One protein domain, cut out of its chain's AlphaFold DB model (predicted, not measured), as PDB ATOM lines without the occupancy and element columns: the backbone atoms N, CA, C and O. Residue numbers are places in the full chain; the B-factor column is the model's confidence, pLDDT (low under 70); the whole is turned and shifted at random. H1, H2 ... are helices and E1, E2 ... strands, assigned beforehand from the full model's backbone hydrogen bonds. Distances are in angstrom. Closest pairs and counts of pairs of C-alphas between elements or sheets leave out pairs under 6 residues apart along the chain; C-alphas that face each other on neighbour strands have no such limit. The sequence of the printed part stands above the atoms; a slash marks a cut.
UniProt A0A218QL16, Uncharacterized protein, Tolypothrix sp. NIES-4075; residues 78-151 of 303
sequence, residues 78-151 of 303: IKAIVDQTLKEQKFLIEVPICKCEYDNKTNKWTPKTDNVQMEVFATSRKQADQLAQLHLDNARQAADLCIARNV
ATOM      1  N   ILE A  78     -70.736 -49.789 -20.696       84.31
ATOM      2  CA  ILE A  78     -70.149 -49.222 -21.919       84.31
ATOM      3  C   ILE A  78     -70.042 -47.701 -21.802       84.31
ATOM      4  O   ILE A  78     -68.973 -47.148 -22.038       84.31
ATOM      5  N   LYS A  79     -71.111 -47.015 -21.380       87.38
ATOM      6  CA  LYS A  79     -71.096 -45.561 -21.190       87.38
ATOM      7  C   LYS A  79     -70.093 -45.130 -20.120       87.38
ATOM      8  O   LYS A  79     -69.412 -44.140 -20.322       87.38
ATOM      9  N   ALA A  80     -69.957 -45.865 -19.017       82.31
ATOM     10  CA  ALA A  80     -68.966 -45.567 -17.985       82.31
ATOM     11  C   ALA A  80     -67.531 -45.761 -18.490       82.31
ATOM     12  O   ALA A  80     -66.683 -44.919 -18.221       82.31
ATOM     13  N   ILE A  81     -67.268 -46.817 -19.270       80.75
ATOM     14  CA  ILE A  81     -65.968 -47.034 -19.919       80.75
ATOM     15  C   ILE A  81     -65.682 -45.912 -20.920       80.75
ATOM     16  O   ILE A  81     -64.574 -45.383 -20.918       80.75
ATOM     17  N   VAL A  82     -66.672 -45.509 -21.725       78.19
ATOM     18  CA  VAL A  82     -66.567 -44.414 -22.706       78.19
ATOM     19  C   VAL A  82     -66.376 -43.061 -22.016       78.19
ATOM     20  O   VAL A  82     -65.484 -42.318 -22.387       78.19
ATOM     21  N   ASP A  83     -67.123 -42.750 -20.960       76.12
ATOM     22  CA  ASP A  83     -66.983 -41.501 -20.198       76.12
ATOM     23  C   ASP A  83     -65.647 -41.457 -19.422       76.12
ATOM     24  O   ASP A  83     -65.052 -40.393 -19.247       76.12
ATOM     25  N   GLN A  84     -65.146 -42.612 -18.966       71.31
ATOM     26  CA  GLN A  84     -63.848 -42.739 -18.300       71.31
ATOM     27  C   GLN A  84     -62.677 -42.651 -19.288       71.31
ATOM     28  O   GLN A  84     -61.642 -42.089 -18.938       71.31
ATOM     29  N   THR A  85     -62.845 -43.148 -20.518       66.75
ATOM     30  CA  THR A  85     -61.878 -42.954 -21.614       66.75
ATOM     31  C   THR A  85     -61.952 -41.545 -22.203       66.75
ATOM     32  O   THR A  85     -60.922 -40.970 -22.509       66.75
ATOM     33  N   LEU A  86     -63.124 -40.907 -22.247       61.91
ATOM     34  CA  LEU A  86     -63.284 -39.515 -22.696       61.91
ATOM     35  C   LEU A  86     -62.760 -38.480 -21.690       61.91
ATOM     36  O   LEU A  86     -62.520 -37.335 -22.064       61.91
ATOM     37  N   LYS A  87     -62.519 -38.866 -20.430       66.25
ATOM     38  CA  LYS A  87     -61.720 -38.077 -19.473       66.25
ATOM     39  C   LYS A  87     -60.213 -38.216 -19.719       66.25
ATOM     40  O   LYS A  87     -59.424 -38.106 -18.780       66.25
ATOM     41  N   GLU A  88     -59.794 -38.450 -20.959       64.69
ATOM     42  CA  GLU A  88     -58.410 -38.262 -21.373       64.69
ATOM     43  C   GLU A  88     -57.961 -36.854 -20.982       64.69
ATOM     44  O   GLU A  88     -58.464 -35.833 -21.459       64.69
ATOM     45  N   GLN A  89     -57.034 -36.805 -20.032       78.31
ATOM     46  CA  GLN A  89     -56.451 -35.558 -19.587       78.31
ATOM     47  C   GLN A  89     -55.349 -35.198 -20.572       78.31
ATOM     48  O   GLN A  89     -54.483 -36.014 -20.895       78.31
ATOM     49  N   LYS A  90     -55.394 -33.960 -21.063       89.00
ATOM     50  CA  LYS A  90     -54.294 -33.387 -21.827       89.00
ATOM     51  C   LYS A  90     -53.152 -33.087 -20.872       89.00
ATOM     52  O   LYS A  90     -53.312 -32.300 -19.938       89.00
ATOM     53  N   PHE A  91     -51.998 -33.685 -21.120       92.69
ATOM     54  CA  PHE A  91     -50.770 -33.361 -20.414       92.69
ATOM     55  C   PHE A  91     -49.811 -32.675 -21.377       92.69
ATOM     56  O   PHE A  91     -49.513 -33.200 -22.446       92.69
ATOM     57  N   LEU A  92     -49.307 -31.510 -20.977       94.81
ATOM     58  CA  LEU A  92     -48.151 -30.899 -21.619       94.81
ATOM     59  C   LEU A  92     -46.900 -31.568 -21.052       94.81
ATOM     60  O   LEU A  92     -46.667 -31.538 -19.838       94.81
ATOM     61  N   ILE A  93     -46.128 -32.204 -21.927       95.81
ATOM     62  CA  ILE A  93     -44.835 -32.797 -21.591       95.81
ATOM     63  C   ILE A  93     -43.752 -32.221 -22.502       95.81
ATOM     64  O   ILE A  93     -43.993 -31.945 -23.676       95.81
ATOM     65  N   GLU A  94     -42.552 -32.034 -21.965       95.94
ATOM     66  CA  GLU A  94     -41.378 -31.668 -22.757       95.94
ATOM     67  C   GLU A  94     -40.688 -32.939 -23.238       95.94
ATOM     68  O   GLU A  94     -40.271 -33.771 -22.431       95.94
ATOM     69  N   VAL A  95     -40.585 -33.094 -24.557       96.12
ATOM     70  CA  VAL A  95     -39.927 -34.240 -25.185       96.12
ATOM     71  C   VAL A  95     -38.721 -33.782 -26.006       96.12
ATOM     72  O   VAL A  95     -38.816 -32.803 -26.753       96.12
ATOM     73  N   PRO A  96     -37.573 -34.473 -25.897       96.88
ATOM     74  CA  PRO A  96     -36.420 -34.184 -26.731       96.88
ATOM     75  C   PRO A  96     -36.654 -34.714 -28.151       96.88
ATOM     76  O   PRO A  96     -37.029 -35.870 -28.346       96.88
ATOM     77  N   ILE A  97     -36.380 -33.889 -29.156       96.00
ATOM     78  CA  ILE A  97     -36.361 -34.274 -30.566       96.00
ATOM     79  C   ILE A  97     -34.929 -34.116 -31.070       96.00
ATOM     80  O   ILE A  97     -34.371 -33.019 -31.071       96.00
ATOM     81  N   CYS A  98     -34.328 -35.223 -31.500       97.25
ATOM     82  CA  CYS A  98     -32.994 -35.212 -32.084       97.25
ATOM     83  C   CYS A  98     -33.074 -34.924 -33.588       97.25
ATOM     84  O   CYS A  98     -33.734 -35.646 -34.338       97.25
ATOM     85  N   LYS A  99     -32.374 -33.882 -34.035       96.62
ATOM     86  CA  LYS A  99     -32.132 -33.553 -35.441       96.62
ATOM     87  C   LYS A  99     -30.662 -33.790 -35.757       96.62
ATOM     88  O   LYS A  99     -29.785 -33.490 -34.955       96.62
ATOM     89  N   CYS A 100     -30.389 -34.333 -36.934       96.00
ATOM     90  CA  CYS A 100     -29.031 -34.602 -37.391       96.00
ATOM     91  C   CYS A 100     -28.601 -33.474 -38.338       96.00
ATOM     92  O   CYS A 100     -29.156 -33.357 -39.431       96.00
ATOM     93  N   GLU A 101     -27.655 -32.634 -37.919       96.94
ATOM     94  CA  GLU A 101     -27.133 -31.515 -38.716       96.94
ATOM     95  C   GLU A 101     -25.768 -31.898 -39.313       96.94
ATOM     96  O   GLU A 101     -24.949 -32.542 -38.656       96.94
ATOM     97  N   TYR A 102     -25.516 -31.545 -40.576       94.56
ATOM     98  CA  TYR A 102     -24.215 -31.769 -41.211       94.56
ATOM     99  C   TYR A 102     -23.321 -30.546 -41.011       94.56
ATOM    100  O   TYR A 102     -23.638 -29.454 -41.485       94.56
ATOM    101  N   ASP A 103     -22.191 -30.723 -40.332       95.44
ATOM    102  CA  ASP A 103     -21.200 -29.670 -40.168       95.44
ATOM    103  C   ASP A 103     -20.222 -29.665 -41.352       95.44
ATOM    104  O   ASP A 103     -19.316 -30.498 -41.454       95.44
ATOM    105  N   ASN A 104     -20.382 -28.671 -42.231       93.62
ATOM    106  CA  ASN A 104     -19.530 -28.451 -43.405       93.62
ATOM    107  C   ASN A 104     -18.045 -28.236 -43.059       93.62
ATOM    108  O   ASN A 104     -17.187 -28.425 -43.917       93.62
ATOM    109  N   LYS A 105     -17.711 -27.820 -41.827       94.38
ATOM    110  CA  LYS A 105     -16.313 -27.595 -41.423       94.38
ATOM    111  C   LYS A 105     -15.615 -28.901 -41.072       94.38
ATOM    112  O   LYS A 105     -14.455 -29.096 -41.432       94.38
ATOM    113  N   THR A 106     -16.305 -29.786 -40.359       91.75
ATOM    114  CA  THR A 106     -15.747 -31.074 -39.921       91.75
ATOM    115  C   THR A 106     -16.065 -32.223 -40.877       91.75
ATOM    116  O   THR A 106     -15.477 -33.298 -40.738       91.75
ATOM    117  N   ASN A 107     -16.942 -31.997 -41.866       90.12
ATOM    118  CA  ASN A 107     -17.514 -33.007 -42.760       90.12
ATOM    119  C   ASN A 107     -18.164 -34.172 -41.995       90.12
ATOM    120  O   ASN A 107     -18.076 -35.328 -42.418       90.12
ATOM    121  N   LYS A 108     -18.787 -33.876 -40.848       93.19
ATOM    122  CA  LYS A 108     -19.422 -34.859 -39.963       93.19
ATOM    123  C   LYS A 108     -20.837 -34.424 -39.594       93.19
ATOM    124  O   LYS A 108     -21.120 -33.248 -39.409       93.19
ATOM    125  N   TRP A 109     -21.713 -35.405 -39.465       93.25
ATOM    126  CA  TRP A 109     -23.044 -35.303 -38.895       93.25
ATOM    127  C   TRP A 109     -22.966 -35.212 -37.373       93.25
ATOM    128  O   TRP A 109     -22.346 -36.057 -36.724       93.25
ATOM    129  N   THR A 110     -23.600 -34.205 -36.789       97.00
ATOM    130  CA  THR A 110     -23.692 -34.032 -35.341       97.00
ATOM    131  C   THR A 110     -25.158 -34.047 -34.910       97.00
ATOM    132  O   THR A 110     -26.005 -33.409 -35.543       97.00
ATOM    133  N   PRO A 111     -25.502 -34.806 -33.855       97.62
ATOM    134  CA  PRO A 111     -26.849 -34.781 -33.316       97.62
ATOM    135  C   PRO A 111     -27.057 -33.497 -32.515       97.62
ATOM    136  O   PRO A 111     -26.230 -33.124 -31.682       97.62
ATOM    137  N   LYS A 112     -28.191 -32.845 -32.742       97.25
ATOM    138  CA  LYS A 112     -28.653 -31.682 -31.995       97.25
ATOM    139  C   LYS A 112     -30.029 -31.984 -31.433       97.25
ATOM    140  O   LYS A 112     -30.921 -32.408 -32.163       97.25
ATOM    141  N   THR A 113     -30.183 -31.803 -30.132       96.12
ATOM    142  CA  THR A 113     -31.424 -32.120 -29.429       96.12
ATOM    143  C   THR A 113     -32.137 -30.828 -29.073       96.12
ATOM    144  O   THR A 113     -31.596 -30.021 -28.321       96.12
ATOM    145  N   ASP A 114     -33.347 -30.658 -29.596       97.06
ATOM    146  CA  ASP A 114     -34.246 -29.565 -29.234       97.06
ATOM    147  C   ASP A 114     -35.350 -30.124 -28.326       97.06
ATOM    148  O   ASP A 114     -35.884 -31.199 -28.600       97.06
ATOM    149  N   ASN A 115     -35.728 -29.408 -27.267       96.50
ATOM    150  CA  ASN A 115     -36.888 -29.782 -26.454       96.50
ATOM    151  C   ASN A 115     -38.144 -29.142 -27.045       96.50
ATOM    152  O   ASN A 115     -38.181 -27.932 -27.267       96.50
ATOM    153  N   VAL A 116     -39.172 -29.951 -27.292       96.88
ATOM    154  CA  VAL A 116     -40.460 -29.491 -27.816       96.88
ATOM    155  C   VAL A 116     -41.551 -29.874 -26.826       96.88
ATOM    156  O   VAL A 116     -41.582 -30.998 -26.326       96.88
ATOM    157  N   GLN A 117     -42.447 -28.934 -26.533       96.88
ATOM    158  CA  GLN A 117     -43.640 -29.223 -25.745       96.88
ATOM    159  C   GLN A 117     -44.660 -29.940 -26.625       96.88
ATOM    160  O   GLN A 117     -45.049 -29.435 -27.678       96.88
ATOM    161  N   MET A 118     -45.073 -31.128 -26.199       94.12
ATOM    162  CA  MET A 118     -46.053 -31.956 -26.887       94.12
ATOM    163  C   MET A 118     -47.275 -32.146 -25.990       94.12
ATOM    164  O   MET A 118     -47.144 -32.473 -24.806       94.12
ATOM    165  N   GLU A 119     -48.465 -31.939 -26.553       94.44
ATOM    166  CA  GLU A 119     -49.719 -32.334 -25.911       94.44
ATOM    167  C   GLU A 119     -49.910 -33.841 -26.077       94.44
ATOM    168  O   GLU A 119     -50.014 -34.346 -27.195       94.44
ATOM    169  N   VAL A 120     -49.968 -34.556 -24.956       92.75
ATOM    170  CA  VAL A 120     -50.220 -35.995 -24.921       92.75
ATOM    171  C   VAL A 120     -51.561 -36.263 -24.262       92.75
ATOM    172  O   VAL A 120     -51.855 -35.755 -23.178       92.75
ATOM    173  N   PHE A 121     -52.350 -37.110 -24.912       90.12
ATOM    174  CA  PHE A 121     -53.588 -37.650 -24.374       90.12
ATOM    175  C   PHE A 121     -53.270 -38.949 -23.640       90.12
ATOM    176  O   PHE A 121     -52.780 -39.907 -24.238       90.12
ATOM    177  N   ALA A 122     -53.491 -38.968 -22.327       89.62
ATOM    178  CA  ALA A 122     -53.281 -40.158 -21.513       89.62
ATOM    179  C   ALA A 122     -54.357 -40.277 -20.431       89.62
ATOM    180  O   ALA A 122     -54.897 -39.281 -19.948       89.62
ATOM    181  N   THR A 123     -54.632 -41.510 -19.996       88.88
ATOM    182  CA  THR A 123     -55.615 -41.755 -18.923       88.88
ATOM    183  C   THR A 123     -55.061 -41.426 -17.533       88.88
ATOM    184  O   THR A 123     -55.820 -41.235 -16.586       88.88
ATOM    185  N   SER A 124     -53.732 -41.349 -17.384       90.75
ATOM    186  CA  SER A 124     -53.065 -40.995 -16.127       90.75
ATOM    187  C   SER A 124     -51.719 -40.307 -16.360       90.75
ATOM    188  O   SER A 124     -51.055 -40.545 -17.372       90.75
ATOM    189  N   ARG A 125     -51.257 -39.523 -15.376       90.69
ATOM    190  CA  ARG A 125     -49.934 -38.875 -15.425       90.69
ATOM    191  C   ARG A 125     -48.787 -39.881 -15.574       90.69
ATOM    192  O   ARG A 125     -47.884 -39.645 -16.361       90.69
ATOM    193  N   LYS A 126     -48.868 -41.037 -14.899       94.31
ATOM    194  CA  LYS A 126     -47.874 -42.119 -15.035       94.31
ATOM    195  C   LYS A 126     -47.742 -42.620 -16.475       94.31
ATOM    196  O   LYS A 126     -46.632 -42.902 -16.905       94.31
ATOM    197  N   GLN A 127     -48.847 -42.734 -17.215       93.12
ATOM    198  CA  GLN A 127     -48.796 -43.111 -18.633       93.12
ATOM    199  C   GLN A 127     -48.172 -42.005 -19.491       93.12
ATOM    200  O   GLN A 127     -47.378 -42.307 -20.378       93.12
ATOM    201  N   ALA A 128     -48.477 -40.736 -19.205       94.38
ATOM    202  CA  ALA A 128     -47.833 -39.611 -19.884       94.38
ATOM    203  C   ALA A 128     -46.309 -39.596 -19.642       94.38
ATOM    204  O   ALA A 128     -45.542 -39.422 -20.587       94.38
ATOM    205  N   ASP A 129     -45.860 -39.864 -18.411       94.56
ATOM    206  CA  ASP A 129     -44.433 -39.947 -18.073       94.56
ATOM    207  C   ASP A 129     -43.752 -41.157 -18.752       94.56
ATOM    208  O   ASP A 129     -42.621 -41.051 -19.225       94.56
ATOM    209  N   GLN A 130     -44.439 -42.303 -18.870       96.31
ATOM    210  CA  GLN A 130     -43.945 -43.457 -19.640       96.31
ATOM    211  C   GLN A 130     -43.760 -43.121 -21.124       96.31
ATOM    212  O   GLN A 130     -42.762 -43.520 -21.726       96.31
ATOM    213  N   LEU A 131     -44.691 -42.366 -21.714       95.31
ATOM    214  CA  LEU A 131     -44.559 -41.916 -23.097       95.31
ATOM    215  C   LEU A 131     -43.395 -40.927 -23.253       95.31
ATOM    216  O   LEU A 131     -42.616 -41.042 -24.199       95.31
ATOM    217  N   ALA A 132     -43.217 -40.008 -22.299       95.44
ATOM    218  CA  ALA A 132     -42.070 -39.100 -22.275       95.44
ATOM    219  C   ALA A 132     -40.736 -39.870 -22.254       95.44
ATOM    220  O   ALA A 132     -39.816 -39.547 -23.008       95.44
ATOM    221  N   GLN A 133     -40.652 -40.936 -21.449       96.50
ATOM    222  CA  GLN A 133     -39.478 -41.806 -21.390       96.50
ATOM    223  C   GLN A 133     -39.207 -42.506 -22.730       96.50
ATOM    224  O   GLN A 133     -38.062 -42.546 -23.180       96.50
ATOM    225  N   LEU A 134     -40.251 -42.990 -23.411       96.75
ATOM    226  CA  LEU A 134     -40.121 -43.585 -24.742       96.75
ATOM    227  C   LEU A 134     -39.554 -42.583 -25.762       96.75
ATOM    228  O   LEU A 134     -38.672 -42.931 -26.546       96.75
ATOM    229  N   HIS A 135     -40.017 -41.330 -25.744       95.25
ATOM    230  CA  HIS A 135     -39.476 -40.287 -26.621       95.25
ATOM    231  C   HIS A 135     -38.011 -39.967 -26.319       95.25
ATOM    232  O   HIS A 135     -37.229 -39.752 -27.246       95.25
ATOM    233  N   LEU A 136     -37.621 -39.991 -25.045       96.44
ATOM    234  CA  LEU A 136     -36.234 -39.809 -24.638       96.44
ATOM    235  C   LEU A 136     -35.334 -40.926 -25.180       96.44
ATOM    236  O   LEU A 136     -34.259 -40.648 -25.716       96.44
ATOM    237  N   ASP A 137     -35.781 -42.178 -25.105       96.94
ATOM    238  CA  ASP A 137     -35.029 -43.309 -25.651       96.94
ATOM    239  C   ASP A 137     -34.984 -43.280 -27.187       96.94
ATOM    240  O   ASP A 137     -33.930 -43.536 -27.773       96.94
ATOM    241  N   ASN A 138     -36.065 -42.859 -27.850       96.25
ATOM    242  CA  ASN A 138     -36.075 -42.625 -29.298       96.25
ATOM    243  C   ASN A 138     -35.081 -41.525 -29.709       96.25
ATOM    244  O   ASN A 138     -34.365 -41.681 -30.697       96.25
ATOM    245  N   ALA A 139     -34.992 -40.432 -28.946       97.00
ATOM    246  CA  ALA A 139     -34.038 -39.356 -29.206       97.00
ATOM    247  C   ALA A 139     -32.583 -39.821 -29.038       97.00
ATOM    248  O   ALA A 139     -31.730 -39.457 -29.847       97.00
ATOM    249  N   ARG A 140     -32.302 -40.668 -28.036       97.19
ATOM    250  CA  ARG A 140     -30.984 -41.304 -27.858       97.19
ATOM    251  C   ARG A 140     -30.623 -42.196 -29.042       97.19
ATOM    252  O   ARG A 140     -29.558 -42.020 -29.625       97.19
ATOM    253  N   GLN A 141     -31.530 -43.083 -29.454       96.31
ATOM    254  CA  GLN A 141     -31.311 -43.954 -30.613       96.31
ATOM    255  C   GLN A 141     -31.091 -43.143 -31.898       96.31
ATOM    256  O   GLN A 141     -30.202 -43.456 -32.687       96.31
ATOM    257  N   ALA A 142     -31.855 -42.068 -32.101       96.19
ATOM    258  CA  ALA A 142     -31.673 -41.170 -33.238       96.19
ATOM    259  C   ALA A 142     -30.305 -40.463 -33.214       96.19
ATOM    260  O   ALA A 142     -29.666 -40.333 -34.263       96.19
ATOM    261  N   ALA A 143     -29.823 -40.056 -32.036       96.81
ATOM    262  CA  ALA A 143     -28.493 -39.477 -31.878       96.81
ATOM    263  C   ALA A 143     -27.383 -40.490 -32.208       96.81
ATOM    264  O   ALA A 143     -26.466 -40.165 -32.965       96.81
ATOM    265  N   ASP A 144     -27.505 -41.728 -31.727       94.88
ATOM    266  CA  ASP A 144     -26.559 -42.810 -32.021       94.88
ATOM    267  C   ASP A 144     -26.516 -43.127 -33.523       94.88
ATOM    268  O   ASP A 144     -25.438 -43.246 -34.109       94.88
ATOM    269  N   LEU A 145     -27.677 -43.183 -34.183       92.38
ATOM    270  CA  LEU A 145     -27.775 -43.369 -35.635       92.38
ATOM    271  C   LEU A 145     -27.162 -42.198 -36.417       92.38
ATOM    272  O   LEU A 145     -26.519 -42.410 -37.448       92.38
ATOM    273  N   CYS A 146     -27.326 -40.965 -35.933       94.19
ATOM    274  CA  CYS A 146     -26.696 -39.784 -36.524       94.19
ATOM    275  C   CYS A 146     -25.165 -39.867 -36.440       94.19
ATOM    276  O   CYS A 146     -24.476 -39.632 -37.431       94.19
ATOM    277  N   ILE A 147     -24.622 -40.283 -35.293       93.81
ATOM    278  CA  ILE A 147     -23.178 -40.497 -35.131       93.81
ATOM    279  C   ILE A 147     -22.704 -41.657 -36.016       93.81
ATOM    280  O   ILE A 147     -21.654 -41.551 -36.652       93.81
ATOM    281  N   ALA A 148     -23.489 -42.733 -36.123       88.00
ATOM    282  CA  ALA A 148     -23.174 -43.885 -36.963       88.00
ATOM    283  C   ALA A 148     -23.077 -43.529 -38.456       88.00
ATOM    284  O   ALA A 148     -22.268 -44.133 -39.154       88.00
ATOM    285  N   ARG A 149     -23.803 -42.508 -38.943       86.56
ATOM    286  CA  ARG A 149     -23.656 -41.995 -40.324       86.56
ATOM    287  C   ARG A 149     -22.264 -41.449 -40.641       86.56
ATOM    288  O   ARG A 149     -21.908 -41.361 -41.814       86.56
ATOM    289  N   ASN A 150     -21.485 -41.059 -39.630       87.50
ATOM    290  CA  ASN A 150     -20.102 -40.610 -39.828       87.50
ATOM    291  C   ASN A 150     -19.128 -41.754 -40.066       87.50
ATOM    292  O   ASN A 150     -18.042 -41.540 -40.606       87.50
ATOM    293  N   VAL A 151     -19.485 -42.952 -39.615       83.38
ATOM    294  CA  VAL A 151     -18.754 -44.159 -39.963       83.38
ATOM    295  C   VAL A 151     -19.182 -44.489 -41.387       83.38
ATOM    296  O   VAL A 151     -20.379 -44.570 -41.656       83.38
TER     297      VAL A 151
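Overview. This is residues 78 to 151 of the 303 residues of an uncharacterized protein of Tolypothrix sp. NIES-4075 (UniProt A0A218QL16). Picture a long, twisting hairpin of two strands, E1 and E2, with one long helix, H2, packed along it lengthwise. A short helix, H1, extends the length beyond the end of the hairpin where E1 begins, and its residues 78 to 83 stick out there. The printed part has 74 residues, with two named helices and two named strands in the order H1, E1, E2, H2; the sheet, in the order E1 - E2, is antiparallel, and the class is mixed, helices and strands. The whole is extended, with a radius of gyration of the C-alphas of 17.6 A, and its outline is a rod spanning 60 by 19 by 16 A.

Arrangement. Start at H1, residues 78 to 86, of which residues 78 to 83 stand free. A tight link of 2 residues leads to E1, residues 89 to 103. Past residue 103, a tight link of 4 residues leads to E2, residues 108 to 122, and these two antiparallel strands form a hairpin, with 168 degrees between their N-to-C directions. Look at N 97 and O 114, 2.8 A apart and within hydrogen-bond range, and at N 110 and O 101, also 2.8 A apart. At residue 119 you will find that E2 bends by 63 degrees. Another tight link of 2 residues leads to H2, residues 125 to 148. E1 and H2 have 22 pairs of C-alphas within 8 A, the closest being those of Cys 98 and Ala 139, 5.2 A apart. E2 and H2 have 12 such pairs, the closest being those of Pro 111 and Ala 143, 5.2 A apart. H1 is apart from E2 and from H2. In H1 and H2 every O i to N i+4 pair is within hydrogen-bond range.

Along the chain. Find C-alpha 78 at (-70.149, -49.222, -21.919); from there the nine residues of H1 run to residue 86. E1 begins at C-alpha 89, at (-56.451, -35.558, -19.587), and covers 41.2 A to residue 103. E2 runs from residue 108 to residue 122, 38.9 A from first to last C-alpha. H2 starts at residue 125 and ends 34.7 A away at C-alpha 148, at (-23.174, -43.885, -36.963).

Size, cuts and confidence. The two C-alphas farthest apart are those of Ile 78 and Lys 105, at 61.2 A. The printed part has no cut, and no link between named elements is long. The mean pLDDT of the printed part is 91.1, and the model's confidence is low, under 70, at residues 85 to 88.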